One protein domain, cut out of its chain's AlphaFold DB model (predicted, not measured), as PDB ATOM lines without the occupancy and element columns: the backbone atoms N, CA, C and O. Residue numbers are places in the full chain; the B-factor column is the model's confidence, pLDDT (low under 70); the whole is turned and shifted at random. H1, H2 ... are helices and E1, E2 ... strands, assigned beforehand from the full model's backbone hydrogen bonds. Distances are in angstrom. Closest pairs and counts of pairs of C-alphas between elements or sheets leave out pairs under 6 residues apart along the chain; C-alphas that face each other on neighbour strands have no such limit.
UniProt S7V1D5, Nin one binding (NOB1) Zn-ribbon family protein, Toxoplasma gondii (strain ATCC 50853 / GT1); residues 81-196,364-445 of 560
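AT A GLANCE: This is residues 81 to 196 and 364 to 445 of the 560 residues of the protein "Nin one binding (NOB1) Zn-ribbon family protein" of Toxoplasma gondii (strain ATCC 50853 / GT1) (UniProt S7V1D5). Two small sheets stand toward opposite ends of an elongated body, with H6 and H7 between them and H4 crossing both helices. At one end H6 covers one face of the parallel sheet E2, E1, E4, with H1, H2 and H3 nearby; at the other is the strongly twisted, mixed sheet E3, E7, E6, E5. The printed part has 198 residues, under half of them in named elements: seven helices and seven strands, in the order E1 H1 E2 H2 H3 H4 H5 H6 E3 E4 H7 E5 E6 E7, class mixed. It is compact, with a radius of gyration of the C-alphas of 18.3 A and spans of 61 by 36 by 35 A.

HOW THE PARTS SIT: E1, residues 81 to 83, has parallel neighbours E2, residues 100 to 103, and E4, residues 368 to 371; N 102 and O 81, and N 371 and O 82, are each 2.8 A apart, within hydrogen-bond range. H1, residues 85 to 88, only grazes this sheet; E1, H1, E2 form a strand-helix-strand unit, parallel neighbour strands with a helix between, its crossover right-handed. H2, residues 105 to 110, only just touches H1, with 3 pairs of C-alphas within 8 A, the closest Thr 85 and Val 107, 5.5 A. H3, residues 114 to 121, is close to H1 but not clearly touching, the closest C-alphas being Phe 88 and Ala 116, 6.1 A. H4, residues 140 to 153, touches H6, residues 161 to 176, closest C-alphas Lys 143 and Ala 168, 5.0 A, only just about perpendicular at 71 degrees. H6 and the first sheet make two layers, a helix on one face of a sheet, at a height of 8.7 A. H7, residues 375 to 384, touches H6, closest C-alphas Asp 163 and Ile 377, 6.9 A, and H5, residues 155 to 158, closest Asp 155 and Ser 376, 5.5 A. E5, residues 399 to 406, E6, residues 429 to 436, and E7, residues 441 to 444, form a meander, each strand antiparallel to the one before; N 434 and O 401, and N 442 and O 435, are 2.9 A apart. E3, residues 190 to 193, is parallel to E7, N 191 to O 441 2.8 A; H7 and this sheet make two layers. Every O i to N i+4 pair is within range in H2, H3, H4, H6 and H7; H1 and H5 are too short for one.

IN THESE COORDINATES: E1 begins at C-alpha 81 (294.048, 237.831, 192.673). H4 measures 20.0 A, H6 22.2 A, E5 21.9 A and E6 20.3 A. E7 ends at C-alpha 444 (299.810, 257.153, 167.123).

THE WHOLE: The C-alphas of Pro 128 and Ala 408, the two farthest apart, are 61.7 A apart. Residues 197 to 363 are cut out, with 34.1 A between C-alphas 196 and 364. Long links are H1 to E2, H3 to H4, H6 to E3, H7 to E5 and E5 to E6. pLDDT is under 70 at 34 residues, among them 91 to 99 and 118 to 133.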
ATOM      1  N   LEU A  81     292.883 237.069 193.109       84.88
ATOM      2  CA  LEU A  81     294.048 237.831 192.673       84.88
ATOM      3  C   LEU A  81     295.242 236.893 192.488       84.88
ATOM      4  O   LEU A  81     295.719 236.305 193.456       84.88
ATOM      5  N   VAL A  82     295.720 236.759 191.252       88.62
ATOM      6  CA  VAL A  82     297.017 236.141 190.962       88.62
ATOM      7  C   VAL A  82     298.104 237.162 191.272       88.62
ATOM      8  O   VAL A  82     297.999 238.305 190.828       88.62
ATOM      9  N   VAL A  83     299.111 236.783 192.057       87.25
ATOM     10  CA  VAL A  83     300.141 237.714 192.545       87.25
ATOM     11  C   VAL A  83     301.519 237.351 191.991       87.25
ATOM     12  O   VAL A  83     301.981 236.219 192.130       87.25
ATOM     13  N   ASP A  84     302.146 238.344 191.370       89.44
ATOM     14  CA  ASP A  84     303.457 238.319 190.715       89.44
ATOM     15  C   ASP A  84     304.631 238.599 191.687       89.44
ATOM     16  O   ASP A  84     304.427 239.177 192.761       89.44
ATOM     17  N   THR A  85     305.877 238.267 191.315       84.81
ATOM     18  CA  THR A  85     307.078 238.578 192.125       84.81
ATOM     19  C   THR A  85     307.204 240.079 192.391       84.81
ATOM     20  O   THR A  85     307.421 240.489 193.536       84.81
ATOM     21  N   GLY A  86     306.971 240.914 191.371       80.50
ATOM     22  CA  GLY A  86     307.015 242.376 191.474       80.50
ATOM     23  C   GLY A  86     306.033 242.961 192.497       80.50
ATOM     24  O   GLY A  86     306.332 243.971 193.139       80.50
ATOM     25  N   ALA A  87     304.892 242.298 192.720       77.31
ATOM     26  CA  ALA A  87     303.919 242.697 193.733       77.31
ATOM     27  C   ALA A  87     304.396 242.376 195.162       77.31
ATOM     28  O   ALA A  87     304.251 243.213 196.059       77.31
ATOM     29  N   PHE A  88     305.032 241.217 195.376       75.88
ATOM     30  CA  PHE A  88     305.610 240.852 196.676       75.88
ATOM     31  C   PHE A  88     306.812 241.725 197.060       75.88
ATOM     32  O   PHE A  88     306.920 242.140 198.215       75.88
ATOM     33  N   LEU A  89     307.675 242.067 196.097       75.69
ATOM     34  CA  LEU A  89     308.871 242.891 196.323       75.69
ATOM     35  C   LEU A  89     308.565 244.317 196.825       75.69
ATOM     36  O   LEU A  89     309.446 244.959 197.394       75.69
ATOM     37  N   ARG A  90     307.331 244.826 196.665       72.19
ATOM     38  CA  ARG A  90     306.923 246.154 197.174       72.19
ATOM     39  C   ARG A  90     306.247 246.152 198.548       72.19
ATOM     40  O   ARG A  90     305.818 247.218 198.988       72.19
ATOM     41  N   LEU A  91     306.174 245.006 199.234       61.72
ATOM     42  CA  LEU A  91     305.825 244.901 200.663       61.72
ATOM     43  C   LEU A  91     304.511 245.617 201.064       61.72
ATOM     44  O   LEU A  91     304.419 246.219 202.134       61.72
ATOM     45  N   LYS A  92     303.484 245.586 200.202       67.31
ATOM     46  CA  LYS A  92     302.164 246.169 200.502       67.31
ATOM     47  C   LYS A  92     301.210 245.137 201.102       67.31
ATOM     48  O   LYS A  92     301.282 243.953 200.781       67.31
ATOM     49  N   ARG A  93     300.271 245.600 201.934       64.38
ATOM     50  CA  ARG A  93     299.132 244.789 202.398       64.38
ATOM     51  C   ARG A  93     298.203 244.496 201.225       64.38
ATOM     52  O   ARG A  93     297.635 245.427 200.658       64.38
ATOM     53  N   LEU A  94     298.034 243.221 200.884       65.19
ATOM     54  CA  LEU A  94     297.197 242.810 199.752       65.19
ATOM     55  C   LEU A  94     295.707 242.706 200.125       65.19
ATOM     56  O   LEU A  94     294.854 242.854 199.251       65.19
ATOM     57  N   ASP A  95     295.405 242.564 201.424       62.28
ATOM     58  CA  ASP A  95     294.066 242.593 202.048       62.28
ATOM     59  C   ASP A  95     293.054 243.563 201.423       62.28
ATOM     60  O   ASP A  95     291.874 243.254 201.292       62.28
ATOM     61  N   ALA A  96     293.506 244.771 201.076       61.97
ATOM     62  CA  ALA A  96     292.642 245.857 200.620       61.97
ATOM     63  C   ALA A  96     292.089 245.656 199.193       61.97
ATOM     64  O   ALA A  96     291.262 246.453 198.748       61.97
ATOM     65  N   PHE A  97     292.559 244.628 198.472       62.53
ATOM     66  CA  PHE A  97     292.377 244.485 197.022       62.53
ATOM     67  C   PHE A  97     291.781 243.140 196.571       62.53
ATOM     68  O   PHE A  97     291.447 242.990 195.396       62.53
ATOM     69  N   GLY A  98     291.636 242.155 197.463       62.62
ATOM     70  CA  GLY A  98     291.103 240.836 197.112       62.62
ATOM     71  C   GLY A  98     290.755 239.983 198.328       62.62
ATOM     72  O   GLY A  98     291.226 240.240 199.431       62.62
ATOM     73  N   ARG A  99     289.917 238.956 198.126       65.94
ATOM     74  CA  ARG A  99     289.553 237.989 199.186       65.94
ATOM     75  C   ARG A  99     290.272 236.648 199.069       65.94
ATOM     76  O   ARG A  99     290.328 235.915 200.048       65.94
ATOM     77  N   LYS A 100     290.801 236.320 197.887       76.44
ATOM     78  CA  LYS A 100     291.588 235.108 197.648       76.44
ATOM     79  C   LYS A 100     292.824 235.447 196.828       76.44
ATOM     80  O   LYS A 100     292.701 235.863 195.678       76.44
ATOM     81  N   PHE A 101     293.995 235.212 197.402       81.00
ATOM     82  CA  PHE A 101     295.279 235.362 196.721       81.00
ATOM     83  C   PHE A 101     295.735 234.002 196.193       81.00
ATOM     84  O   PHE A 101     295.593 232.992 196.883       81.00
ATOM     85  N   VAL A 102     296.258 233.966 194.971       86.88
ATOM     86  CA  VAL A 102     296.751 232.748 194.318       86.88
ATOM     87  C   VAL A 102     298.134 233.024 193.742       86.88
ATOM     88  O   VAL A 102     298.370 234.083 193.165       86.88
ATOM     89  N   VAL A 103     299.067 232.093 193.925       88.38
ATOM     90  CA  VAL A 103     300.480 232.288 193.568       88.38
ATOM     91  C   VAL A 103     301.014 231.005 192.926       88.38
ATOM     92  O   VAL A 103     300.760 229.923 193.463       88.38
ATOM     93  N   PRO A 104     301.742 231.066 191.797       89.50
ATOM     94  CA  PRO A 104     302.415 229.890 191.270       89.50
ATOM     95  C   PRO A 104     303.678 229.594 192.102       89.50
ATOM     96  O   PRO A 104     304.332 230.519 192.588       89.50
ATOM     97  N   PRO A 105     304.066 228.321 192.296       88.31
ATOM     98  CA  PRO A 105     305.215 227.980 193.140       88.31
ATOM     99  C   PRO A 105     306.547 228.551 192.618       88.31
ATOM    100  O   PRO A 105     307.442 228.810 193.418       88.31
ATOM    101  N   SER A 106     306.650 228.803 191.310       88.75
ATOM    102  CA  SER A 106     307.775 229.464 190.638       88.75
ATOM    103  C   SER A 106     308.064 230.858 191.218       88.75
ATOM    104  O   SER A 106     309.186 231.101 191.664       88.75
ATOM    105  N   VAL A 107     307.039 231.711 191.367       86.25
ATOM    106  CA  VAL A 107     307.127 233.033 192.031       86.25
ATOM    107  C   VAL A 107     307.702 232.910 193.448       86.25
ATOM    108  O   VAL A 107     308.567 233.689 193.843       86.25
ATOM    109  N   LEU A 108     307.282 231.899 194.219       84.31
ATOM    110  CA  LEU A 108     307.769 231.693 195.589       84.31
ATOM    111  C   LEU A 108     309.229 231.212 195.647       84.31
ATOM    112  O   LEU A 108     309.934 231.544 196.600       84.31
ATOM    113  N   THR A 109     309.697 230.460 194.646       85.75
ATOM    114  CA  THR A 109     311.114 230.066 194.532       85.75
ATOM    115  C   THR A 109     312.011 231.176 193.988       85.75
ATOM    116  O   THR A 109     313.199 231.208 194.305       85.75
ATOM    117  N   GLU A 110     311.463 232.098 193.196       87.50
ATOM    118  CA  GLU A 110     312.208 233.209 192.599       87.50
ATOM    119  C   GLU A 110     312.503 234.337 193.595       87.50
ATOM    120  O   GLU A 110     313.546 234.985 193.502       87.50
ATOM    121  N   ILE A 111     311.633 234.552 194.590       82.50
ATOM    122  CA  ILE A 111     311.810 235.594 195.610       82.50
ATOM    123  C   ILE A 111     313.047 235.282 196.470       82.50
ATOM    124  O   ILE A 111     313.001 234.539 197.457       82.50
ATOM    125  N   ARG A 112     314.185 235.866 196.071       80.81
ATOM    126  CA  ARG A 112     315.496 235.736 196.730       80.81
ATOM    127  C   ARG A 112     315.647 236.654 197.946       80.81
ATOM    128  O   ARG A 112     316.233 236.217 198.939       80.81
ATOM    129  N   ASP A 113     315.085 237.862 197.893       80.31
ATOM    130  CA  ASP A 113     315.198 238.881 198.946       80.31
ATOM    131  C   ASP A 113     314.710 238.385 200.320       80.31
ATOM    132  O   ASP A 113     313.648 237.775 200.468       80.31
ATOM    133  N   ALA A 114     315.503 238.681 201.350       74.94
ATOM    134  CA  ALA A 114     315.194 238.365 202.733       74.94
ATOM    135  C   ALA A 114     313.998 239.169 203.272       74.94
ATOM    136  O   ALA A 114     313.235 238.617 204.061       74.94
ATOM    137  N   ARG A 115     313.791 240.425 202.843       74.06
ATOM    138  CA  ARG A 115     312.657 241.250 203.304       74.06
ATOM    139  C   ARG A 115     311.332 240.756 202.725       74.06
ATOM    140  O   ARG A 115     310.410 240.498 203.492       74.06
ATOM    141  N   ALA A 116     311.251 240.521 201.418       74.00
ATOM    142  CA  ALA A 116     310.086 239.920 200.770       74.00
ATOM    143  C   ALA A 116     309.776 238.517 201.317       74.00
ATOM    144  O   ALA A 116     308.620 238.218 201.620       74.00
ATOM    145  N   ARG A 117     310.795 237.672 201.549       75.69
ATOM    146  CA  ARG A 117     310.596 236.354 202.180       75.69
ATOM    147  C   ARG A 117     310.124 236.459 203.635       75.69
ATOM    148  O   ARG A 117     309.250 235.694 204.031       75.69
ATOM    149  N   ALA A 118     310.644 237.410 204.413       69.19
ATOM    150  CA  ALA A 118     310.175 237.681 205.772       69.19
ATOM    151  C   ALA A 118     308.745 238.251 205.801       69.19
ATOM    152  O   ALA A 118     307.998 237.973 206.729       69.19
ATOM    153  N   HIS A 119     308.334 239.002 204.778       69.69
ATOM    154  CA  HIS A 119     306.970 239.521 204.635       69.69
ATOM    155  C   HIS A 119     305.972 238.428 204.201       69.69
ATOM    156  O   HIS A 119     304.817 238.444 204.624       69.69
ATOM    157  N   LEU A 120     306.432 237.439 203.421       68.50
ATOM    158  CA  LEU A 120     305.690 236.212 203.099       68.50
ATOM    159  C   LEU A 120     305.499 235.295 204.316       68.50
ATOM    160  O   LEU A 120     304.412 234.755 204.501       68.50
ATOM    161  N   SER A 121     306.529 235.110 205.150       63.44
ATOM    162  CA  SER A 121     306.440 234.271 206.357       63.44
ATOM    163  C   SER A 121     305.878 234.998 207.585       63.44
ATOM    164  O   SER A 121     305.443 234.351 208.537       63.44
ATOM    165  N   GLY A 122     305.892 236.332 207.581       55.72
ATOM    166  CA  GLY A 122     305.677 237.174 208.753       55.72
ATOM    167  C   GLY A 122     304.470 238.097 208.645       55.72
ATOM    168  O   GLY A 122     304.626 239.295 208.421       55.72
ATOM    169  N   VAL A 123     303.281 237.550 208.930       49.34
ATOM    170  CA  VAL A 123     302.163 238.225 209.639       49.34
ATOM    171  C   VAL A 123     301.511 239.455 208.960       49.34
ATOM    172  O   VAL A 123     300.474 239.912 209.424       49.34
ATOM    173  N   THR A 124     302.046 239.984 207.854       48.66
ATOM    174  CA  THR A 124     301.740 241.365 207.408       48.66
ATOM    175  C   THR A 124     301.048 241.460 206.040       48.66
ATOM    176  O   THR A 124     300.539 242.518 205.686       48.66
ATOM    177  N   LEU A 125     300.956 240.368 205.272       50.25
ATOM    178  CA  LEU A 125     300.190 240.344 204.011       50.25
ATOM    179  C   LEU A 125     298.668 240.230 204.203       50.25
ATOM    180  O   LEU A 125     297.933 240.512 203.256       50.25
ATOM    181  N   LEU A 126     298.235 239.777 205.385       49.47
ATOM    182  CA  LEU A 126     296.904 239.230 205.644       49.47
ATOM    183  C   LEU A 126     296.310 239.758 206.960       49.47
ATOM    184  O   LEU A 126     297.004 239.877 207.971       49.47
ATOM    185  N   HIS A 127     295.002 240.011 206.962       43.72
ATOM    186  CA  HIS A 127     294.171 240.178 208.154       43.72
ATOM    187  C   HIS A 127     294.298 238.934 209.056       43.72
ATOM    188  O   HIS A 127     294.476 237.836 208.525       43.72
ATOM    189  N   PRO A 128     294.115 239.034 210.389       47.72
ATOM    190  CA  PRO A 128     294.046 237.857 211.271       47.72
ATOM    191  C   PRO A 128     292.987 236.802 210.883       47.72
ATOM    192  O   PRO A 128     293.041 235.689 211.398       47.72
ATOM    193  N   ASP A 129     292.065 237.130 209.970       48.47
ATOM    194  CA  ASP A 129     291.011 236.249 209.446       48.47
ATOM    195  C   ASP A 129     291.195 235.880 207.955       48.47
ATOM    196  O   ASP A 129     290.327 235.227 207.378       48.47
ATOM    197  N   ALA A 130     292.269 236.334 207.294       47.25
ATOM    198  CA  ALA A 130     292.464 236.154 205.853       47.25
ATOM    199  C   ALA A 130     293.332 234.923 205.528       47.25
ATOM    200  O   ALA A 130     294.347 234.655 206.171       47.25
ATOM    201  N   GLU A 131     292.918 234.161 204.513       51.97
ATOM    202  CA  GLU A 131     293.541 232.886 204.144       51.97
ATOM    203  C   GLU A 131     294.944 233.067 203.536       51.97
ATOM    204  O   GLU A 131     295.187 233.986 202.749       51.97
ATOM    205  N   LEU A 132     295.859 232.142 203.854       60.56
ATOM    206  CA  LEU A 132     297.183 232.075 203.224       60.56
ATOM    207  C   LEU A 132     297.061 231.994 201.688       60.56
ATOM    208  O   LEU A 132     296.159 231.313 201.187       60.56
ATOM    209  N   PRO A 133     297.974 232.631 200.925       69.69
ATOM    210  CA  PRO A 133     297.936 232.600 199.467       69.69
ATOM    211  C   PRO A 133     297.904 231.159 198.951       69.69
ATOM    212  O   PRO A 133     298.784 230.349 199.250       69.69
ATOM    213  N   THR A 134     296.877 230.829 198.167       79.75
ATOM    214  CA  THR A 134     296.694 229.480 197.630       79.75
ATOM    215  C   THR A 134     297.773 229.212 196.585       79.75
ATOM    216  O   THR A 134     297.765 229.814 195.511       79.75
ATOM    217  N   VAL A 135     298.697 228.294 196.867       84.19
ATOM    218  CA  VAL A 135     299.702 227.886 195.877       84.19
ATOM    219  C   VAL A 135     299.030 227.004 194.824       84.19
ATOM    220  O   VAL A 135     298.464 225.964 195.158       84.19
ATOM    221  N   MET A 136     299.061 227.417 193.555       87.31
ATOM    222  CA  MET A 136     298.425 226.694 192.446       87.31
ATOM    223  C   MET A 136     299.314 226.685 191.205       87.31
ATOM    224  O   MET A 136     299.831 227.718 190.790       87.31
ATOM    225  N   THR A 137     299.453 225.526 190.565       89.62
ATOM    226  CA  THR A 137     300.133 225.392 189.272       89.62
ATOM    227  C   THR A 137     299.151 225.545 188.112       89.62
ATOM    228  O   THR A 137     298.040 225.016 188.139       89.62
ATOM    229  N   ALA A 138     299.572 226.252 187.062       91.06
ATOM    230  CA  ALA A 138     298.866 226.261 185.785       91.06
ATOM    231  C   ALA A 138     299.091 224.941 185.028       91.06
ATOM    232  O   ALA A 138     300.192 224.384 185.052       91.06
ATOM    233  N   GLY A 139     298.069 224.459 184.317       91.31
ATOM    234  CA  GLY A 139     298.192 223.276 183.465       91.31
ATOM    235  C   GLY A 139     299.138 223.506 182.280       91.31
ATOM    236  O   GLY A 139     299.180 224.588 181.701       91.31
ATOM    237  N   GLU A 140     299.865 222.471 181.851       92.44
ATOM    238  CA  GLU A 140     300.820 222.562 180.728       92.44
ATOM    239  C   GLU A 140     300.188 223.005 179.398       92.44
ATOM    240  O   GLU A 140     300.882 223.483 178.499       92.44
ATOM    241  N   ALA A 141     298.879 222.802 179.227       93.31
ATOM    242  CA  ALA A 141     298.134 223.317 178.081       93.31
ATOM    243  C   ALA A 141     298.027 224.852 178.132       93.31
ATOM    244  O   ALA A 141     298.280 225.514 177.128       93.31
ATOM    245  N   ASP A 142     297.729 225.409 179.306       93.75
ATOM    246  CA  ASP A 142     297.637 226.849 179.547       93.75
ATOM    247  C   ASP A 142     299.024 227.515 179.526       93.75
ATOM    248  O   ASP A 142     299.164 228.579 178.930       93.75
ATOM    249  N   LYS A 143     300.077 226.854 180.039       93.94
ATOM    250  CA  LYS A 143     301.477 227.316 179.896       93.94
ATOM    251  C   LYS A 143     301.908 227.409 178.427       93.94
ATOM    252  O   LYS A 143     302.433 228.430 177.983       93.94
ATOM    253  N   ARG A 144     301.632 226.365 177.631       95.06
ATOM    254  CA  ARG A 144     301.891 226.372 176.177       95.06
ATOM    255  C   ARG A 144     301.046 227.409 175.439       95.06
ATOM    256  O   ARG A 144     301.529 227.989 174.468       95.06
ATOM    257  N   TRP A 145     299.817 227.664 175.890       93.94
ATOM    258  CA  TRP A 145     298.979 228.733 175.350       93.94
ATOM    259  C   TRP A 145     299.558 230.119 175.650       93.94
ATOM    260  O   TRP A 145     299.723 230.902 174.717       93.94
ATOM    261  N   ALA A 146     299.948 230.395 176.899       94.75
ATOM    262  CA  ALA A 146     300.581 231.651 177.298       94.75
ATOM    263  C   ALA A 146     301.845 231.933 176.473       94.75
ATOM    264  O   ALA A 146     301.935 232.984 175.839       94.75
ATOM    265  N   ARG A 147     302.756 230.954 176.364       94.94
ATOM    266  CA  ARG A 147     303.973 231.066 175.539       94.94
ATOM    267  C   ARG A 147     303.655 231.323 174.059       94.94
ATOM    268  O   ARG A 147     304.272 232.182 173.434       94.94
ATOM    269  N   LYS A 148     302.661 230.622 173.495       94.50
ATOM    270  CA  LYS A 148     302.211 230.826 172.106       94.50
ATOM    271  C   LYS A 148     301.599 232.214 171.886       94.50
ATOM    272  O   LYS A 148     301.773 232.779 170.811       94.50
ATOM    273  N   PHE A 149     300.875 232.745 172.864       93.62
ATOM    274  CA  PHE A 149     300.223 234.046 172.761       93.62
ATOM    275  C   PHE A 149     301.228 235.196 172.930       93.62
ATOM    276  O   PHE A 149     301.211 236.123 172.127       93.62
ATOM    277  N   ALA A 150     302.170 235.087 173.872       92.69
ATOM    278  CA  ALA A 150     303.292 236.021 174.017       92.69
ATOM    279  C   ALA A 150     304.170 236.091 172.748       92.69
ATOM    280  O   ALA A 150     304.648 237.158 172.367       92.69
ATOM    281  N   ALA A 151     304.323 234.973 172.027       90.38
ATOM    282  CA  ALA A 151     304.976 234.963 170.715       90.38
ATOM    283  C   ALA A 151     304.187 235.726 169.627       90.38
ATOM    284  O   ALA A 151     304.779 236.182 168.655       90.38
ATOM    285  N   MET A 152     302.862 235.873 169.763       88.50
ATOM    286  CA  MET A 152     302.034 236.672 168.843       88.50
ATOM    287  C   MET A 152     301.994 238.158 169.214       88.50
ATOM    288  O   MET A 152     301.741 238.994 168.347       88.50
ATOM    289  N   THR A 153     302.195 238.499 170.489       86.44
ATOM    290  CA  THR A 153     302.242 239.893 170.948       86.44
ATOM    291  C   THR A 153     303.637 240.503 170.790       86.44
ATOM    292  O   THR A 153     303.732 241.709 170.595       86.44
ATOM    293  N   GLY A 154     304.693 239.681 170.785       84.81
ATOM    294  CA  GLY A 154     306.095 240.096 170.661       84.81
ATOM    295  C   GLY A 154     306.840 240.161 172.000       84.81
ATOM    296  O   GLY A 154     308.066 240.201 172.009       84.81
ATOM    297  N   ASP A 155     306.121 240.094 173.124       86.75
ATOM    298  CA  ASP A 155     306.674 240.215 174.480       86.75
ATOM    299  C   ASP A 155     307.413 238.949 174.967       86.75
ATOM    300  O   ASP A 155     308.032 238.966 176.026       86.75
ATOM    301  N   LEU A 156     307.381 237.829 174.226       88.56
ATOM    302  CA  LEU A 156     308.039 236.581 174.660       88.56
ATOM    303  C   LEU A 156     309.555 236.738 174.903       88.56
ATOM    304  O   LEU A 156     310.116 235.987 175.692       88.56
ATOM    305  N   GLY A 157     310.214 237.703 174.254       86.06
ATOM    306  CA  GLY A 157     311.640 237.979 174.465       86.06
ATOM    307  C   GLY A 157     311.980 238.640 175.808       86.06
ATOM    308  O   GLY A 157     313.144 238.615 176.195       86.06
ATOM    309  N   SER A 158     310.998 239.213 176.514       86.12
ATOM    310  CA  SER A 158     311.170 239.847 177.831       86.12
ATOM    311  C   SER A 158     310.479 239.096 178.976       86.12
ATOM    312  O   SER A 158     310.518 239.560 180.109       86.12
ATOM    313  N   LEU A 159     309.865 237.938 178.700       91.56
ATOM    314  CA  LEU A 159     309.130 237.130 179.677       91.56
ATOM    315  C   LEU A 159     309.918 235.878 180.087       91.56
ATOM    316  O   LEU A 159     310.320 235.074 179.245       91.56
ATOM    317  N   SER A 160     310.073 235.679 181.393       93.38
ATOM    318  CA  SER A 160     310.621 234.461 181.991       93.38
ATOM    319  C   SER A 160     309.593 233.320 182.043       93.38
ATOM    320  O   SER A 160     308.387 233.511 181.862       93.38
ATOM    321  N   ASP A 161     310.052 232.107 182.363       92.00
ATOM    322  CA  ASP A 161     309.150 230.976 182.623       92.00
ATOM    323  C   ASP A 161     308.286 231.166 183.891       92.00
ATOM    324  O   ASP A 161     307.200 230.588 183.972       92.00
ATOM    325  N   THR A 162     308.694 232.014 184.847       92.50
ATOM    326  CA  THR A 162     307.841 232.419 185.982       92.50
ATOM    327  C   THR A 162     306.694 233.315 185.514       92.50
ATOM    328  O   THR A 162     305.546 233.113 185.912       92.50
ATOM    329  N   ASP A 163     306.969 234.254 184.612       94.38
ATOM    330  CA  ASP A 163     305.959 235.179 184.089       94.38
ATOM    331  C   ASP A 163     304.938 234.435 183.219       94.38
ATOM    332  O   ASP A 163     303.728 234.650 183.321       94.38
ATOM    333  N   LEU A 164     305.411 233.472 182.418       94.56
ATOM    334  CA  LEU A 164     304.550 232.549 181.680       94.56
ATOM    335  C   LEU A 164     303.670 231.701 182.615       94.56
ATOM    336  O   LEU A 164     302.518 231.430 182.265       94.56
ATOM    337  N   ASP A 165     304.154 231.330 183.804       94.00
ATOM    338  CA  ASP A 165     303.355 230.651 184.832       94.00
ATOM    339  C   ASP A 165     302.282 231.564 185.444       94.00
ATOM    340  O   ASP A 165     301.140 231.126 185.603       94.00
ATOM    341  N   VAL A 166     302.608 232.828 185.739       94.19
ATOM    342  CA  VAL A 166     301.661 233.849 186.231       94.19
ATOM    343  C   VAL A 166     300.558 234.118 185.196       94.19
ATOM    344  O   VAL A 166     299.365 234.096 185.526       94.19
ATOM    345  N   ILE A 167     300.930 234.293 183.925       95.12
ATOM    346  CA  ILE A 167     299.997 234.503 182.808       95.12
ATOM    347  C   ILE A 167     299.104 233.268 182.612       95.12
ATOM    348  O   ILE A 167     297.878 233.389 182.538       95.12
ATOM    349  N   ALA A 168     299.689 232.066 182.582       95.44
ATOM    350  CA  ALA A 168     298.951 230.817 182.407       95.44
ATOM    351  C   ALA A 168     297.994 230.520 183.571       95.44
ATOM    352  O   ALA A 168     296.883 230.040 183.342       95.44
ATOM    353  N   LEU A 169     298.390 230.829 184.809       94.19
ATOM    354  CA  LEU A 169     297.549 230.691 186.000       94.19
ATOM    355  C   LEU A 169     296.356 231.655 185.944       94.19
ATOM    356  O   LEU A 169     295.222 231.239 186.179       94.19
ATOM    357  N   THR A 170     296.592 232.911 185.555       92.88
ATOM    358  CA  THR A 170     295.538 233.924 185.374       92.88
ATOM    359  C   THR A 170     294.531 233.498 184.299       92.88
ATOM    360  O   THR A 170     293.321 233.525 184.531       92.88
ATOM    361  N   TYR A 171     295.016 233.015 183.150       93.44
ATOM    362  CA  TYR A 171     294.183 232.496 182.061       93.44
ATOM    363  C   TYR A 171     293.384 231.242 182.468       93.44
ATOM    364  O   TYR A 171     292.175 231.169 182.225       93.44
ATOM    365  N   MET A 172     294.021 230.282 183.149       93.12
ATOM    366  CA  MET A 172     293.369 229.070 183.655       93.12
ATOM    367  C   MET A 172     292.246 229.403 184.649       93.12
ATOM    368  O   MET A 172     291.145 228.863 184.535       93.12
ATOM    369  N   LEU A 173     292.495 230.310 185.600       90.81
ATOM    370  CA  LEU A 173     291.493 230.743 186.576       90.81
ATOM    371  C   LEU A 173     290.333 231.482 185.902       90.81
ATOM    372  O   LEU A 173     289.179 231.173 186.194       90.81
ATOM    373  N   GLN A 174     290.596 232.383 184.947       88.75
ATOM    374  CA  GLN A 174     289.524 233.062 184.211       88.75
ATOM    375  C   GLN A 174     288.625 232.059 183.474       88.75
ATOM    376  O   GLN A 174     287.400 232.163 183.561       88.75
ATOM    377  N   ARG A 175     289.206 231.043 182.816       89.62
ATOM    378  CA  ARG A 175     288.446 229.955 182.174       89.62
ATOM    379  C   ARG A 175     287.557 229.196 183.165       89.62
ATOM    380  O   ARG A 175     286.424 228.870 182.818       89.62
ATOM    381  N   GLN A 176     288.029 228.950 184.389       88.88
ATOM    382  CA  GLN A 176     287.249 228.279 185.440       88.88
ATOM    383  C   GLN A 176     286.030 229.097 185.911       88.88
ATOM    384  O   GLN A 176     285.065 228.508 186.388       88.88
ATOM    385  N   THR A 177     286.016 230.425 185.727       83.38
ATOM    386  CA  THR A 177     284.838 231.261 186.048       83.38
ATOM    387  C   THR A 177     283.699 231.170 185.027       83.38
ATOM    388  O   THR A 177     282.632 231.740 185.248       83.38
ATOM    389  N   GLY A 178     283.921 230.527 183.875       77.69
ATOM    390  CA  GLY A 178     282.960 230.469 182.769       77.69
ATOM    391  C   GLY A 178     282.826 231.761 181.949       77.69
ATOM    392  O   GLY A 178     282.321 231.701 180.830       77.69
ATOM    393  N   ARG A 179     283.330 232.915 182.424       79.06
ATOM    394  CA  ARG A 179     283.334 234.196 181.686       79.06
ATOM    395  C   ARG A 179     284.408 234.217 180.585       79.06
ATOM    396  O   ARG A 179     285.384 234.965 180.651       79.06
ATOM    397  N   ILE A 180     284.226 233.369 179.574       82.00
ATOM    398  CA  ILE A 180     285.148 233.190 178.440       82.00
ATOM    399  C   ILE A 180     284.918 234.248 177.343       82.00
ATOM    400  O   ILE A 180     285.815 234.501 176.552       82.00
ATOM    401  N   GLU A 181     283.774 234.934 177.327       81.31
ATOM    402  CA  GLU A 181     283.394 235.930 176.303       81.31
ATOM    403  C   GLU A 181     284.400 237.079 176.118       81.31
ATOM    404  O   GLU A 181     284.558 237.585 175.010       81.31
ATOM    405  N   LYS A 182     285.104 237.478 177.189       80.38
ATOM    406  CA  LYS A 182     286.144 238.519 177.139       80.38
ATOM    407  C   LYS A 182     287.519 237.977 176.701       80.38
ATOM    408  O   LYS A 182     288.390 238.773 176.368       80.38
ATOM    409  N   LEU A 183     287.721 236.652 176.671       87.31
ATOM    410  CA  LEU A 183     289.002 236.023 176.322       87.31
ATOM    411  C   LEU A 183     289.239 235.984 174.807       87.31
ATOM    412  O   LEU A 183     288.414 235.505 174.030       87.31
ATOM    413  N   ARG A 184     290.424 236.432 174.392       87.75
ATOM    414  CA  ARG A 184     290.821 236.584 172.987       87.75
ATOM    415  C   ARG A 184     291.768 235.465 172.547       87.75
ATOM    416  O   ARG A 184     292.722 235.125 173.240       87.75
ATOM    417  N   THR A 185     291.525 234.897 171.364       86.81
ATOM    418  CA  THR A 185     292.347 233.816 170.770       86.81
ATOM    419  C   THR A 185     293.482 234.317 169.871       86.81
ATOM    420  O   THR A 185     294.307 233.527 169.412       86.81
ATOM    421  N   LYS A 186     293.527 235.628 169.625       87.19
ATOM    422  CA  LYS A 186     294.571 236.375 168.916       87.19
ATOM    423  C   LYS A 186     294.764 237.720 169.633       87.19
ATOM    424  O   LYS A 186     293.799 238.186 170.244       87.19
ATOM    425  N   PRO A 187     295.942 238.360 169.560       85.69
ATOM    426  CA  PRO A 187     296.089 239.741 170.012       85.69
ATOM    427  C   PRO A 187     295.219 240.697 169.178       85.69
ATOM    428  O   PRO A 187     294.813 240.368 168.065       85.69
ATOM    429  N   LEU A 188     294.960 241.892 169.714       82.75
ATOM    430  CA  LEU A 188     294.252 242.964 168.997       82.75
ATOM    431  C   LEU A 188     295.044 243.388 167.755       82.75
ATOM    432  O   LEU A 188     296.240 243.662 167.875       82.75
ATOM    433  N   ASP A 189     294.387 243.476 166.600       77.75
ATOM    434  CA  ASP A 189     294.999 243.951 165.356       77.75
ATOM    435  C   ASP A 189     295.378 245.441 165.435       77.75
ATOM    436  O   ASP A 189     294.733 246.235 166.125       77.75
ATOM    437  N   ALA A 190     296.447 245.817 164.727       73.69
ATOM    438  CA  ALA A 190     297.010 247.163 164.776       73.69
ATOM    439  C   ALA A 190     296.231 248.151 163.892       73.69
ATOM    440  O   ALA A 190     296.279 248.078 162.662       73.69
ATOM    441  N   VAL A 191     295.565 249.115 164.526       77.31
ATOM    442  CA  VAL A 191     294.864 250.224 163.872       77.31
ATOM    443  C   VAL A 191     295.764 251.458 163.917       77.31
ATOM    444  O   VAL A 191     296.061 251.991 164.984       77.31
ATOM    445  N   VAL A 192     296.213 251.930 162.752       74.19
ATOM    446  CA  VAL A 192     297.018 253.158 162.662       74.19
ATOM    447  C   VAL A 192     296.090 254.368 162.649       74.19
ATOM    448  O   VAL A 192     295.456 254.653 161.630       74.19
ATOM    449  N   VAL A 193     296.030 255.087 163.769       74.12
ATOM    450  CA  VAL A 193     295.301 256.352 163.881       74.12
ATOM    451  C   VAL A 193     296.275 257.490 163.597       74.12
ATOM    452  O   VAL A 193     297.311 257.639 164.240       74.12
ATOM    453  N   LYS A 194     295.943 258.299 162.593       62.88
ATOM    454  CA  LYS A 194     296.638 259.560 162.329       62.88
ATOM    455  C   LYS A 194     295.860 260.657 163.024       62.88
ATOM    456  O   LYS A 194     294.762 260.990 162.586       62.88
ATOM    457  N   GLU A 195     296.414 261.193 164.099       61.91
ATOM    458  CA  GLU A 195     295.818 262.339 164.769       61.91
ATOM    459  C   GLU A 195     296.088 263.588 163.921       61.91
ATOM    460  O   GLU A 195     297.225 263.891 163.562       61.91
ATOM    461  N   GLU A 196     295.028 264.307 163.546       53.03
ATOM    462  CA  GLU A 196     295.152 265.533 162.741       53.03
ATOM    463  C   GLU A 196     295.788 266.679 163.541       53.03
ATOM    464  O   GLU A 196     296.390 267.594 162.977       53.03
ATOM    465  N   GLU A 364     281.636 246.361 185.701       52.53
ATOM    466  CA  GLU A 364     281.448 245.015 186.283       52.53
ATOM    467  C   GLU A 364     282.645 244.493 187.094       52.53
ATOM    468  O   GLU A 364     283.784 244.532 186.638       52.53
ATOM    469  N   GLU A 365     282.370 243.884 188.247       56.16
ATOM    470  CA  GLU A 365     283.374 243.154 189.019       56.16
ATOM    471  C   GLU A 365     283.906 241.957 188.220       56.16
ATOM    472  O   GLU A 365     283.212 240.951 188.020       56.16
ATOM    473  N   ALA A 366     285.158 242.038 187.773       58.84
ATOM    474  CA  ALA A 366     285.871 240.878 187.272       58.84
ATOM    475  C   ALA A 366     286.340 239.980 188.420       58.84
ATOM    476  O   ALA A 366     286.865 240.418 189.443       58.84
ATOM    477  N   LEU A 367     286.140 238.684 188.204       74.19
ATOM    478  CA  LEU A 367     286.324 237.627 189.194       74.19
ATOM    479  C   LEU A 367     287.801 237.241 189.374       74.19
ATOM    480  O   LEU A 367     288.164 236.690 190.413       74.19
ATOM    481  N   VAL A 368     288.645 237.553 188.384       84.94
ATOM    482  CA  VAL A 368     290.090 237.285 188.365       84.94
ATOM    483  C   VAL A 368     290.846 238.561 187.981       84.94
ATOM    484  O   VAL A 368     290.402 239.310 187.113       84.94
ATOM    485  N   ALA A 369     291.980 238.827 188.624       87.00
ATOM    486  CA  ALA A 369     293.018 239.743 188.136       87.00
ATOM    487  C   ALA A 369     294.397 239.098 188.267       87.00
ATOM    488  O   ALA A 369     294.593 238.247 189.134       87.00
ATOM    489  N   CYS A 370     295.357 239.588 187.487       90.00
ATOM    490  CA  CYS A 370     296.765 239.552 187.877       90.00
ATOM    491  C   CYS A 370     297.144 240.880 188.549       90.00
ATOM    492  O   CYS A 370     296.757 241.941 188.059       90.00
ATOM    493  N   MET A 371     297.927 240.836 189.628       87.25
ATOM    494  CA  MET A 371     298.644 241.992 190.168       87.25
ATOM    495  C   MET A 371     300.126 241.867 189.834       87.25
ATOM    496  O   MET A 371     300.774 240.939 190.306       87.25
ATOM    497  N   THR A 372     300.642 242.798 189.033       88.44
ATOM    498  CA  THR A 372     302.026 242.833 188.528       88.44
ATOM    499  C   THR A 372     302.512 244.282 188.394       88.44
ATOM    500  O   THR A 372     301.726 245.229 188.504       88.44
ATOM    501  N   THR A 373     303.812 244.459 188.159       86.56
ATOM    502  CA  THR A 373     304.411 245.720 187.690       86.56
ATOM    503  C   THR A 373     305.082 245.626 186.328       86.56
ATOM    504  O   THR A 373     305.470 246.668 185.808       86.56
ATOM    505  N   ASP A 374     305.233 244.435 185.748       89.06
ATOM    506  CA  ASP A 374     305.949 244.291 184.483       89.06
ATOM    507  C   ASP A 374     305.054 244.658 183.294       89.06
ATOM    508  O   ASP A 374     303.890 244.244 183.218       89.06
ATOM    509  N   TYR A 375     305.569 245.473 182.373       87.31
ATOM    510  CA  TYR A 375     304.813 245.909 181.200       87.31
ATOM    511  C   TYR A 375     304.576 244.760 180.209       87.31
ATOM    512  O   TYR A 375     303.508 244.700 179.609       87.31
ATOM    513  N   SER A 376     305.499 243.803 180.097       89.50
ATOM    514  CA  SER A 376     305.385 242.607 179.246       89.50
ATOM    515  C   SER A 376     304.195 241.742 179.678       89.50
ATOM    516  O   SER A 376     303.377 241.321 178.856       89.50
ATOM    517  N   ILE A 377     304.044 241.534 180.993       92.00
ATOM    518  CA  ILE A 377     302.909 240.800 181.573       92.00
ATOM    519  C   ILE A 377     301.603 241.575 181.338       92.00
ATOM    520  O   ILE A 377     300.608 240.990 180.903       92.00
ATOM    521  N   GLN A 378     301.602 242.896 181.559       90.44
ATOM    522  CA  GLN A 378     300.436 243.751 181.298       90.44
ATOM    523  C   GLN A 378     299.990 243.689 179.825       90.44
ATOM    524  O   GLN A 378     298.805 243.483 179.558       90.44
ATOM    525  N   ASN A 379     300.926 243.800 178.876       89.19
ATOM    526  CA  ASN A 379     300.669 243.751 177.435       89.19
ATOM    527  C   ASN A 379     299.985 242.444 177.024       89.19
ATOM    528  O   ASN A 379     298.942 242.461 176.362       89.19
ATOM    529  N   VAL A 380     300.549 241.305 177.444       91.56
ATOM    530  CA  VAL A 380     300.022 239.975 177.117       91.56
ATOM    531  C   VAL A 380     298.628 239.774 177.706       91.56
ATOM    532  O   VAL A 380     297.723 239.342 176.989       91.56
ATOM    533  N   LEU A 381     298.422 240.121 178.978       91.62
ATOM    534  CA  LEU A 381     297.132 239.945 179.649       91.62
ATOM    535  C   LEU A 381     296.032 240.827 179.036       91.62
ATOM    536  O   LEU A 381     294.960 240.313 178.709       91.62
ATOM    537  N   LEU A 382     296.298 242.111 178.783       89.56
ATOM    538  CA  LEU A 382     295.329 243.009 178.138       89.56
ATOM    539  C   LEU A 382     295.000 242.557 176.707       89.56
ATOM    540  O   LEU A 382     293.838 242.588 176.288       89.56
ATOM    541  N   HIS A 383     295.986 242.040 175.967       88.06
ATOM    542  CA  HIS A 383     295.731 241.421 174.669       88.06
ATOM    543  C   HIS A 383     294.901 240.138 174.754       88.06
ATOM    544  O   HIS A 383     294.063 239.929 173.877       88.06
ATOM    545  N   MET A 384     295.065 239.317 175.796       90.06
ATOM    546  CA  MET A 384     294.179 238.177 176.069       90.06
ATOM    547  C   MET A 384     292.764 238.599 176.494       90.06
ATOM    548  O   MET A 384     291.873 237.753 176.484       90.06
ATOM    549  N   GLY A 385     292.537 239.866 176.861       87.19
ATOM    550  CA  GLY A 385     291.283 240.329 177.472       87.19
ATOM    551  C   GLY A 385     291.158 239.972 178.960       87.19
ATOM    552  O   GLY A 385     290.051 239.856 179.485       87.19
ATOM    553  N   LEU A 386     292.295 239.771 179.632       88.69
ATOM    554  CA  LEU A 386     292.404 239.587 181.077       88.69
ATOM    555  C   LEU A 386     292.642 240.937 181.760       88.69
ATOM    556  O   LEU A 386     293.408 241.767 181.274       88.69
ATOM    557  N   GLU A 387     292.003 241.151 182.909       86.94
ATOM    558  CA  GLU A 387     292.200 242.369 183.694       86.94
ATOM    559  C   GLU A 387     293.474 242.309 184.544       86.94
ATOM    560  O   GLU A 387     293.771 241.304 185.203       86.94
ATOM    561  N   VAL A 388     294.182 243.437 184.579       87.56
ATOM    562  CA  VAL A 388     295.414 243.627 185.347       87.56
ATOM    563  C   VAL A 388     295.210 244.746 186.360       87.56
ATOM    564  O   VAL A 388     294.531 245.735 186.082       87.56
ATOM    565  N   VAL A 389     295.774 244.585 187.553       85.31
ATOM    566  CA  VAL A 389     295.634 245.511 188.680       85.31
ATOM    567  C   VAL A 389     297.026 245.943 189.141       85.31
ATOM    568  O   VAL A 389     297.910 245.110 189.326       85.31
ATOM    569  N   THR A 390     297.243 247.242 189.329       81.44
ATOM    570  CA  THR A 390     298.507 247.753 189.880       81.44
ATOM    571  C   THR A 390     298.615 247.426 191.372       81.44
ATOM    572  O   THR A 390     297.612 247.193 192.042       81.44
ATOM    573  N   ILE A 391     299.822 247.475 191.947       75.56
ATOM    574  CA  ILE A 391     300.045 247.228 193.393       75.56
ATOM    575  C   ILE A 391     299.327 248.273 194.290       75.56
ATOM    576  O   ILE A 391     299.222 248.106 195.503       75.56
ATOM    577  N   ASP A 392     298.806 249.354 193.707       72.25
ATOM    578  CA  ASP A 392     297.978 250.359 194.384       72.25
ATOM    579  C   ASP A 392     296.461 250.086 194.276       72.25
ATOM    580  O   ASP A 392     295.659 250.872 194.775       72.25
ATOM    581  N   GLY A 393     296.059 248.978 193.644       71.00
ATOM    582  CA  GLY A 393     294.666 248.536 193.528       71.00
ATOM    583  C   GLY A 393     293.889 249.102 192.337       71.00
ATOM    584  O   GLY A 393     292.696 248.827 192.208       71.00
ATOM    585  N   PHE A 394     294.530 249.875 191.456       76.75
ATOM    586  CA  PHE A 394     293.880 250.431 190.266       76.75
ATOM    587  C   PHE A 394     293.862 249.411 189.122       76.75
ATOM    588  O   PHE A 394     294.881 248.794 188.822       76.75
ATOM    589  N   ALA A 395     292.715 249.259 188.457       80.81
ATOM    590  CA  ALA A 395     292.605 248.440 187.252       80.81
ATOM    591  C   ALA A 395     293.262 249.150 186.056       80.81
ATOM    592  O   ALA A 395     292.890 250.275 185.713       80.81
ATOM    593  N   VAL A 396     294.216 248.482 185.407       81.94
ATOM    594  CA  VAL A 396     294.878 248.965 184.192       81.94
ATOM    595  C   VAL A 396     293.912 248.803 183.021       81.94
ATOM    596  O   VAL A 396     293.535 247.686 182.677       81.94
ATOM    597  N   ARG A 397     293.495 249.918 182.408       80.12
ATOM    598  CA  ARG A 397     292.658 249.909 181.189       80.12
ATOM    599  C   ARG A 397     293.462 250.014 179.902       80.12
ATOM    600  O   ARG A 397     292.999 249.558 178.861       80.12
ATOM    601  N   SER A 398     294.633 250.636 179.981       80.75
ATOM    602  CA  SER A 398     295.496 250.873 178.836       80.75
ATOM    603  C   SER A 398     296.957 250.968 179.234       80.75
ATOM    604  O   SER A 398     297.271 251.439 180.326       80.75
ATOM    605  N   VAL A 399     297.840 250.561 178.324       80.44
ATOM    606  CA  VAL A 399     299.298 250.677 178.466       80.44
ATOM    607  C   VAL A 399     299.849 251.420 177.249       80.44
ATOM    608  O   VAL A 399     299.477 251.105 176.115       80.44
ATOM    609  N   LYS A 400     300.721 252.405 177.501       81.19
ATOM    610  CA  LYS A 400     301.537 253.111 176.501       81.19
ATOM    611  C   LYS A 400     302.751 252.228 176.197       81.19
ATOM    612  O   LYS A 400     303.609 252.045 177.056       81.19
ATOM    613  N   THR A 401     302.802 251.651 175.003       83.44
ATOM    614  CA  THR A 401     303.911 250.818 174.516       83.44
ATOM    615  C   THR A 401     304.578 251.470 173.305       83.44
ATOM    616  O   THR A 401     304.176 252.545 172.853       83.44
ATOM    617  N   TRP A 402     305.616 250.828 172.771       86.50
ATOM    618  CA  TRP A 402     306.288 251.245 171.543       86.50
ATOM    619  C   TRP A 402     306.166 250.150 170.484       86.50
ATOM    620  O   TRP A 402     306.181 248.964 170.804       86.50
ATOM    621  N   ALA A 403     306.084 250.549 169.219       88.94
ATOM    622  CA  ALA A 403     306.139 249.658 168.061       88.94
ATOM    623  C   ALA A 403     306.990 250.286 166.948       88.94
ATOM    624  O   ALA A 403     307.298 251.478 166.987       88.94
ATOM    625  N   LEU A 404     307.357 249.497 165.937       90.94
ATOM    626  CA  LEU A 404     308.064 249.973 164.746       90.94
ATOM    627  C   LEU A 404     307.108 250.109 163.563       90.94
ATOM    628  O   LEU A 404     306.581 249.107 163.085       90.94
ATOM    629  N   ILE A 405     306.947 251.317 163.020       91.62
ATOM    630  CA  ILE A 405     306.258 251.528 161.739       91.62
ATOM    631  C   ILE A 405     307.267 251.676 160.598       91.62
ATOM    632  O   ILE A 405     308.183 252.497 160.654       91.62
ATOM    633  N   CYS A 406     307.107 250.898 159.528       91.31
ATOM    634  CA  CYS A 406     307.927 251.036 158.330       91.31
ATOM    635  C   CYS A 406     307.426 252.187 157.447       91.31
ATOM    636  O   CYS A 406     306.342 252.115 156.867       91.31
ATOM    637  N   ARG A 407     308.252 253.219 157.252       88.62
ATOM    638  CA  ARG A 407     307.969 254.373 156.383       88.62
ATOM    639  C   ARG A 407     307.905 254.037 154.887       88.62
ATOM    640  O   ARG A 407     307.403 254.852 154.123       88.62
ATOM    641  N   ALA A 408     308.388 252.862 154.472       88.31
ATOM    642  CA  ALA A 408     308.350 252.416 153.076       88.31
ATOM    643  C   ALA A 408     307.087 251.601 152.727       88.31
ATOM    644  O   ALA A 408     306.473 251.844 151.693       88.31
ATOM    645  N   CYS A 409     306.685 250.642 153.574       90.50
ATOM    646  CA  CYS A 409     305.566 249.728 153.283       90.50
ATOM    647  C   CYS A 409     304.379 249.812 154.264       90.50
ATOM    648  O   CYS A 409     303.435 249.027 154.139       90.50
ATOM    649  N   HIS A 410     304.437 250.727 155.241       88.44
ATOM    650  CA  HIS A 410     303.457 250.945 156.318       88.44
ATOM    651  C   HIS A 410     303.106 249.702 157.158       88.44
ATOM    652  O   HIS A 410     302.081 249.675 157.833       88.44
ATOM    653  N   PHE A 411     303.959 248.674 157.152       90.25
ATOM    654  CA  PHE A 411     303.856 247.562 158.094       90.25
ATOM    655  C   PHE A 411     304.231 248.022 159.507       90.25
ATOM    656  O   PHE A 411     305.220 248.740 159.673       90.25
ATOM    657  N   VAL A 412     303.467 247.576 160.504       89.62
ATOM    658  CA  VAL A 412     303.752 247.792 161.926       89.62
ATOM    659  C   VAL A 412     304.277 246.486 162.517       89.62
ATOM    660  O   VAL A 412     303.560 245.488 162.538       89.62
ATOM    661  N   SER A 413     305.522 246.497 162.991       88.50
ATOM    662  CA  SER A 413     306.116 245.414 163.777       88.50
ATOM    663  C   SER A 413     306.036 245.734 165.266       88.50
ATOM    664  O   SER A 413     306.188 246.889 165.666       88.50
ATOM    665  N   ARG A 414     305.833 244.707 166.091       84.00
ATOM    666  CA  ARG A 414     305.822 244.814 167.560       84.00
ATOM    667  C   ARG A 414     307.206 244.615 168.174       84.00
ATOM    668  O   ARG A 414     307.482 245.120 169.252       84.00
ATOM    669  N   GLU A 415     308.084 243.913 167.464       83.88
ATOM    670  CA  GLU A 415     309.470 243.670 167.864       83.88
ATOM    671  C   GLU A 415     310.277 244.975 167.744       83.88
ATOM    672  O   GLU A 415     310.799 245.297 166.677       83.88
ATOM    673  N   VAL A 416     310.352 245.750 168.833       85.12
ATOM    674  CA  VAL A 416     310.984 247.088 168.875       85.12
ATOM    675  C   VAL A 416     312.501 247.101 168.667       85.12
ATOM    676  O   VAL A 416     313.085 248.173 168.516       85.12
ATOM    677  N   THR A 417     313.135 245.930 168.665       85.00
ATOM    678  CA  THR A 417     314.586 245.732 168.543       85.00
ATOM    679  C   THR A 417     315.079 245.608 167.099       85.00
ATOM    680  O   THR A 417     316.285 245.689 166.874       85.00
ATOM    681  N   ARG A 418     314.196 245.422 166.104       87.88
ATOM    682  CA  ARG A 418     314.629 245.265 164.703       87.88
ATOM    683  C   ARG A 418     315.065 246.579 164.060       87.88
ATOM    684  O   ARG A 418     314.395 247.602 164.166       87.88
ATOM    685  N   LEU A 419     316.136 246.499 163.275       90.19
ATOM    686  CA  LEU A 419     316.631 247.588 162.425       90.19
ATOM    687  C   LEU A 419     315.965 247.578 161.035       90.19
ATOM    688  O   LEU A 419     315.795 248.617 160.396       90.19
ATOM    689  N   PHE A 420     315.544 246.404 160.568       93.00
ATOM    690  CA  PHE A 420     314.976 246.195 159.237       93.00
ATOM    691  C   PHE A 420     313.485 245.856 159.304       93.00
ATOM    692  O   PHE A 420     312.983 245.313 160.289       93.00
ATOM    693  N   CYS A 421     312.738 246.194 158.249       93.19
ATOM    694  CA  CYS A 421     311.323 245.840 158.173       93.19
ATOM    695  C   CYS A 421     311.136 244.387 157.689       93.19
ATOM    696  O   CYS A 421     311.413 244.124 156.516       93.19
ATOM    697  N   PRO A 422     310.529 243.481 158.483       90.81
ATOM    698  CA  PRO A 422     310.399 242.062 158.120       90.81
ATOM    699  C   PRO A 422     309.467 241.798 156.920       90.81
ATOM    700  O   PRO A 422     309.397 240.678 156.427       90.81
ATOM    701  N   LYS A 423     308.742 242.815 156.425       91.56
ATOM    702  CA  LYS A 423     307.893 242.718 155.223       91.56
ATOM    703  C   LYS A 423     308.610 243.138 153.929       91.56
ATOM    704  O   LYS A 423     308.210 242.696 152.856       91.56
ATOM    705  N   CYS A 424     309.599 244.034 153.992       92.81
ATOM    706  CA  CYS A 424     310.210 244.617 152.786       92.81
ATOM    707  C   CYS A 424     311.728 244.843 152.855       92.81
ATOM    708  O   CYS A 424     312.262 245.528 151.988       92.81
ATOM    709  N   GLY A 425     312.414 244.333 153.882       91.31
ATOM    710  CA  GLY A 425     313.873 244.388 154.045       91.31
ATOM    711  C   GLY A 425     314.469 245.780 154.292       91.31
ATOM    712  O   GLY A 425     315.627 245.883 154.664       91.31
ATOM    713  N   GLN A 426     313.710 246.864 154.116       90.62
ATOM    714  CA  GLN A 426     314.249 248.223 154.168       90.62
ATOM    715  C   GLN A 426     314.538 248.692 155.605       90.62
ATOM    716  O   GLN A 426     313.651 248.650 156.466       90.62
ATOM    717  N   HIS A 427     315.726 249.273 155.818       90.75
ATOM    718  CA  HIS A 427     316.035 250.139 156.963       90.75
ATOM    719  C   HIS A 427     315.273 251.472 156.827       90.75
ATOM    720  O   HIS A 427     315.770 252.472 156.308       90.75
ATOM    721  N   ALA A 428     313.993 251.437 157.190       89.12
ATOM    722  CA  ALA A 428     313.074 252.576 157.184       89.12
ATOM    723  C   ALA A 428     312.018 252.434 158.293       89.12
ATOM    724  O   ALA A 428     310.867 252.838 158.118       89.12
ATOM    725  N   VAL A 429     312.380 251.791 159.403       90.88
ATOM    726  CA  VAL A 429     311.522 251.625 160.580       90.88
ATOM    727  C   VAL A 429     311.666 252.824 161.521       90.88
ATOM    728  O   VAL A 429     312.750 253.381 161.669       90.88
ATOM    729  N   ASP A 430     310.567 253.242 162.143       89.25
ATOM    730  CA  ASP A 430     310.537 254.290 163.165       89.25
ATOM    731  C   ASP A 430     309.824 253.780 164.416       89.25
ATOM    732  O   ASP A 430     308.719 253.246 164.313       89.25
ATOM    733  N   ARG A 431     310.418 254.012 165.595       89.94
ATOM    734  CA  ARG A 431     309.734 253.810 166.879       89.94
ATOM    735  C   ARG A 431     308.612 254.840 167.032       89.94
ATOM    736  O   ARG A 431     308.856 256.045 166.939       89.94
ATOM    737  N   VAL A 432     307.395 254.353 167.256       88.31
ATOM    738  CA  VAL A 432     306.169 255.139 167.457       88.31
ATOM    739  C   VAL A 432     305.418 254.650 168.700       88.31
ATOM    740  O   VAL A 432     305.455 253.447 168.982       88.31
ATOM    741  N   PRO A 433     304.758 255.551 169.449       87.88
ATOM    742  CA  PRO A 433     303.956 255.170 170.599       87.88
ATOM    743  C   PRO A 433     302.670 254.460 170.158       87.88
ATOM    744  O   PRO A 433     302.073 254.761 169.118       87.88
ATOM    745  N   VAL A 434     302.245 253.511 170.982       85.81
ATOM    746  CA  VAL A 434     301.036 252.710 170.805       85.81
ATOM    747  C   VAL A 434     300.261 252.710 172.115       85.81
ATOM    748  O   VAL A 434     300.863 252.606 173.181       85.81
ATOM    749  N   THR A 435     298.934 252.780 172.052       85.88
ATOM    750  CA  THR A 435     298.081 252.459 173.201       85.88
ATOM    751  C   THR A 435     297.365 251.130 172.990       85.88
ATOM    752  O   THR A 435     296.790 250.850 171.936       85.88
ATOM    753  N   LEU A 436     297.418 250.279 174.013       81.81
ATOM    754  CA  LEU A 436     296.558 249.104 174.132       81.81
ATOM    755  C   LEU A 436     295.277 249.536 174.846       81.81
ATOM    756  O   LEU A 436     295.385 250.082 175.937       81.81
ATOM    757  N   GLY A 437     294.093 249.319 174.272       73.19
ATOM    758  CA  GLY A 437     292.812 249.681 174.897       73.19
ATOM    759  C   GLY A 437     291.792 248.540 174.912       73.19
ATOM    760  O   GLY A 437     292.061 247.440 174.421       73.19
ATOM    761  N   GLU A 438     290.589 248.808 175.437       69.00
ATOM    762  CA  GLU A 438     289.470 247.852 175.366       69.00
ATOM    763  C   GLU A 438     289.154 247.477 173.903       69.00
ATOM    764  O   GLU A 438     288.963 246.294 173.613       69.00
ATOM    765  N   ASP A 439     289.199 248.448 172.981       64.69
ATOM    766  CA  ASP A 439     288.744 248.300 171.588       64.69
ATOM    767  C   ASP A 439     289.844 247.998 170.544       64.69
ATOM    768  O   ASP A 439     289.519 247.579 169.432       64.69
ATOM    769  N   GLY A 440     291.140 248.184 170.842       69.19
ATOM    770  CA  GLY A 440     292.190 248.034 169.819       69.19
ATOM    771  C   GLY A 440     293.643 248.251 170.264       69.19
ATOM    772  O   GLY A 440     293.919 248.677 171.384       69.19
ATOM    773  N   PHE A 441     294.576 247.936 169.356       79.31
ATOM    774  CA  PHE A 441     295.991 248.332 169.397       79.31
ATOM    775  C   PHE A 441     296.118 249.584 168.523       79.31
ATOM    776  O   PHE A 441     296.079 249.478 167.295       79.31
ATOM    777  N   VAL A 442     296.190 250.767 169.130       83.81
ATOM    778  CA  VAL A 442     296.153 252.052 168.414       83.81
ATOM    779  C   VAL A 442     297.563 252.606 168.268       83.81
ATOM    780  O   VAL A 442     298.229 252.879 169.259       83.81
ATOM    781  N   VAL A 443     298.027 252.776 167.029       84.81
ATOM    782  CA  VAL A 443     299.347 253.355 166.721       84.81
ATOM    783  C   VAL A 443     299.195 254.847 166.450       84.81
ATOM    784  O   VAL A 443     298.467 255.204 165.523       84.81
ATOM    785  N   HIS A 444     299.904 255.690 167.205       84.19
ATOM    786  CA  HIS A 444     299.810 257.153 167.123       84.19
ATOM    787  C   HIS A 444     301.009 257.722 166.337       84.19
ATOM    788  O   HIS A 444     302.090 257.962 166.881       84.19
ATOM    789  N   ASP A 445     300.848 257.908 165.024       82.25
ATOM    790  CA  ASP A 445     301.922 258.382 164.133       82.25
ATOM    791  C   ASP A 445     301.853 259.897 163.872       82.25
ATOM    792  O   ASP A 445     301.533 260.352 162.773       82.25
TER     793      ASP A 445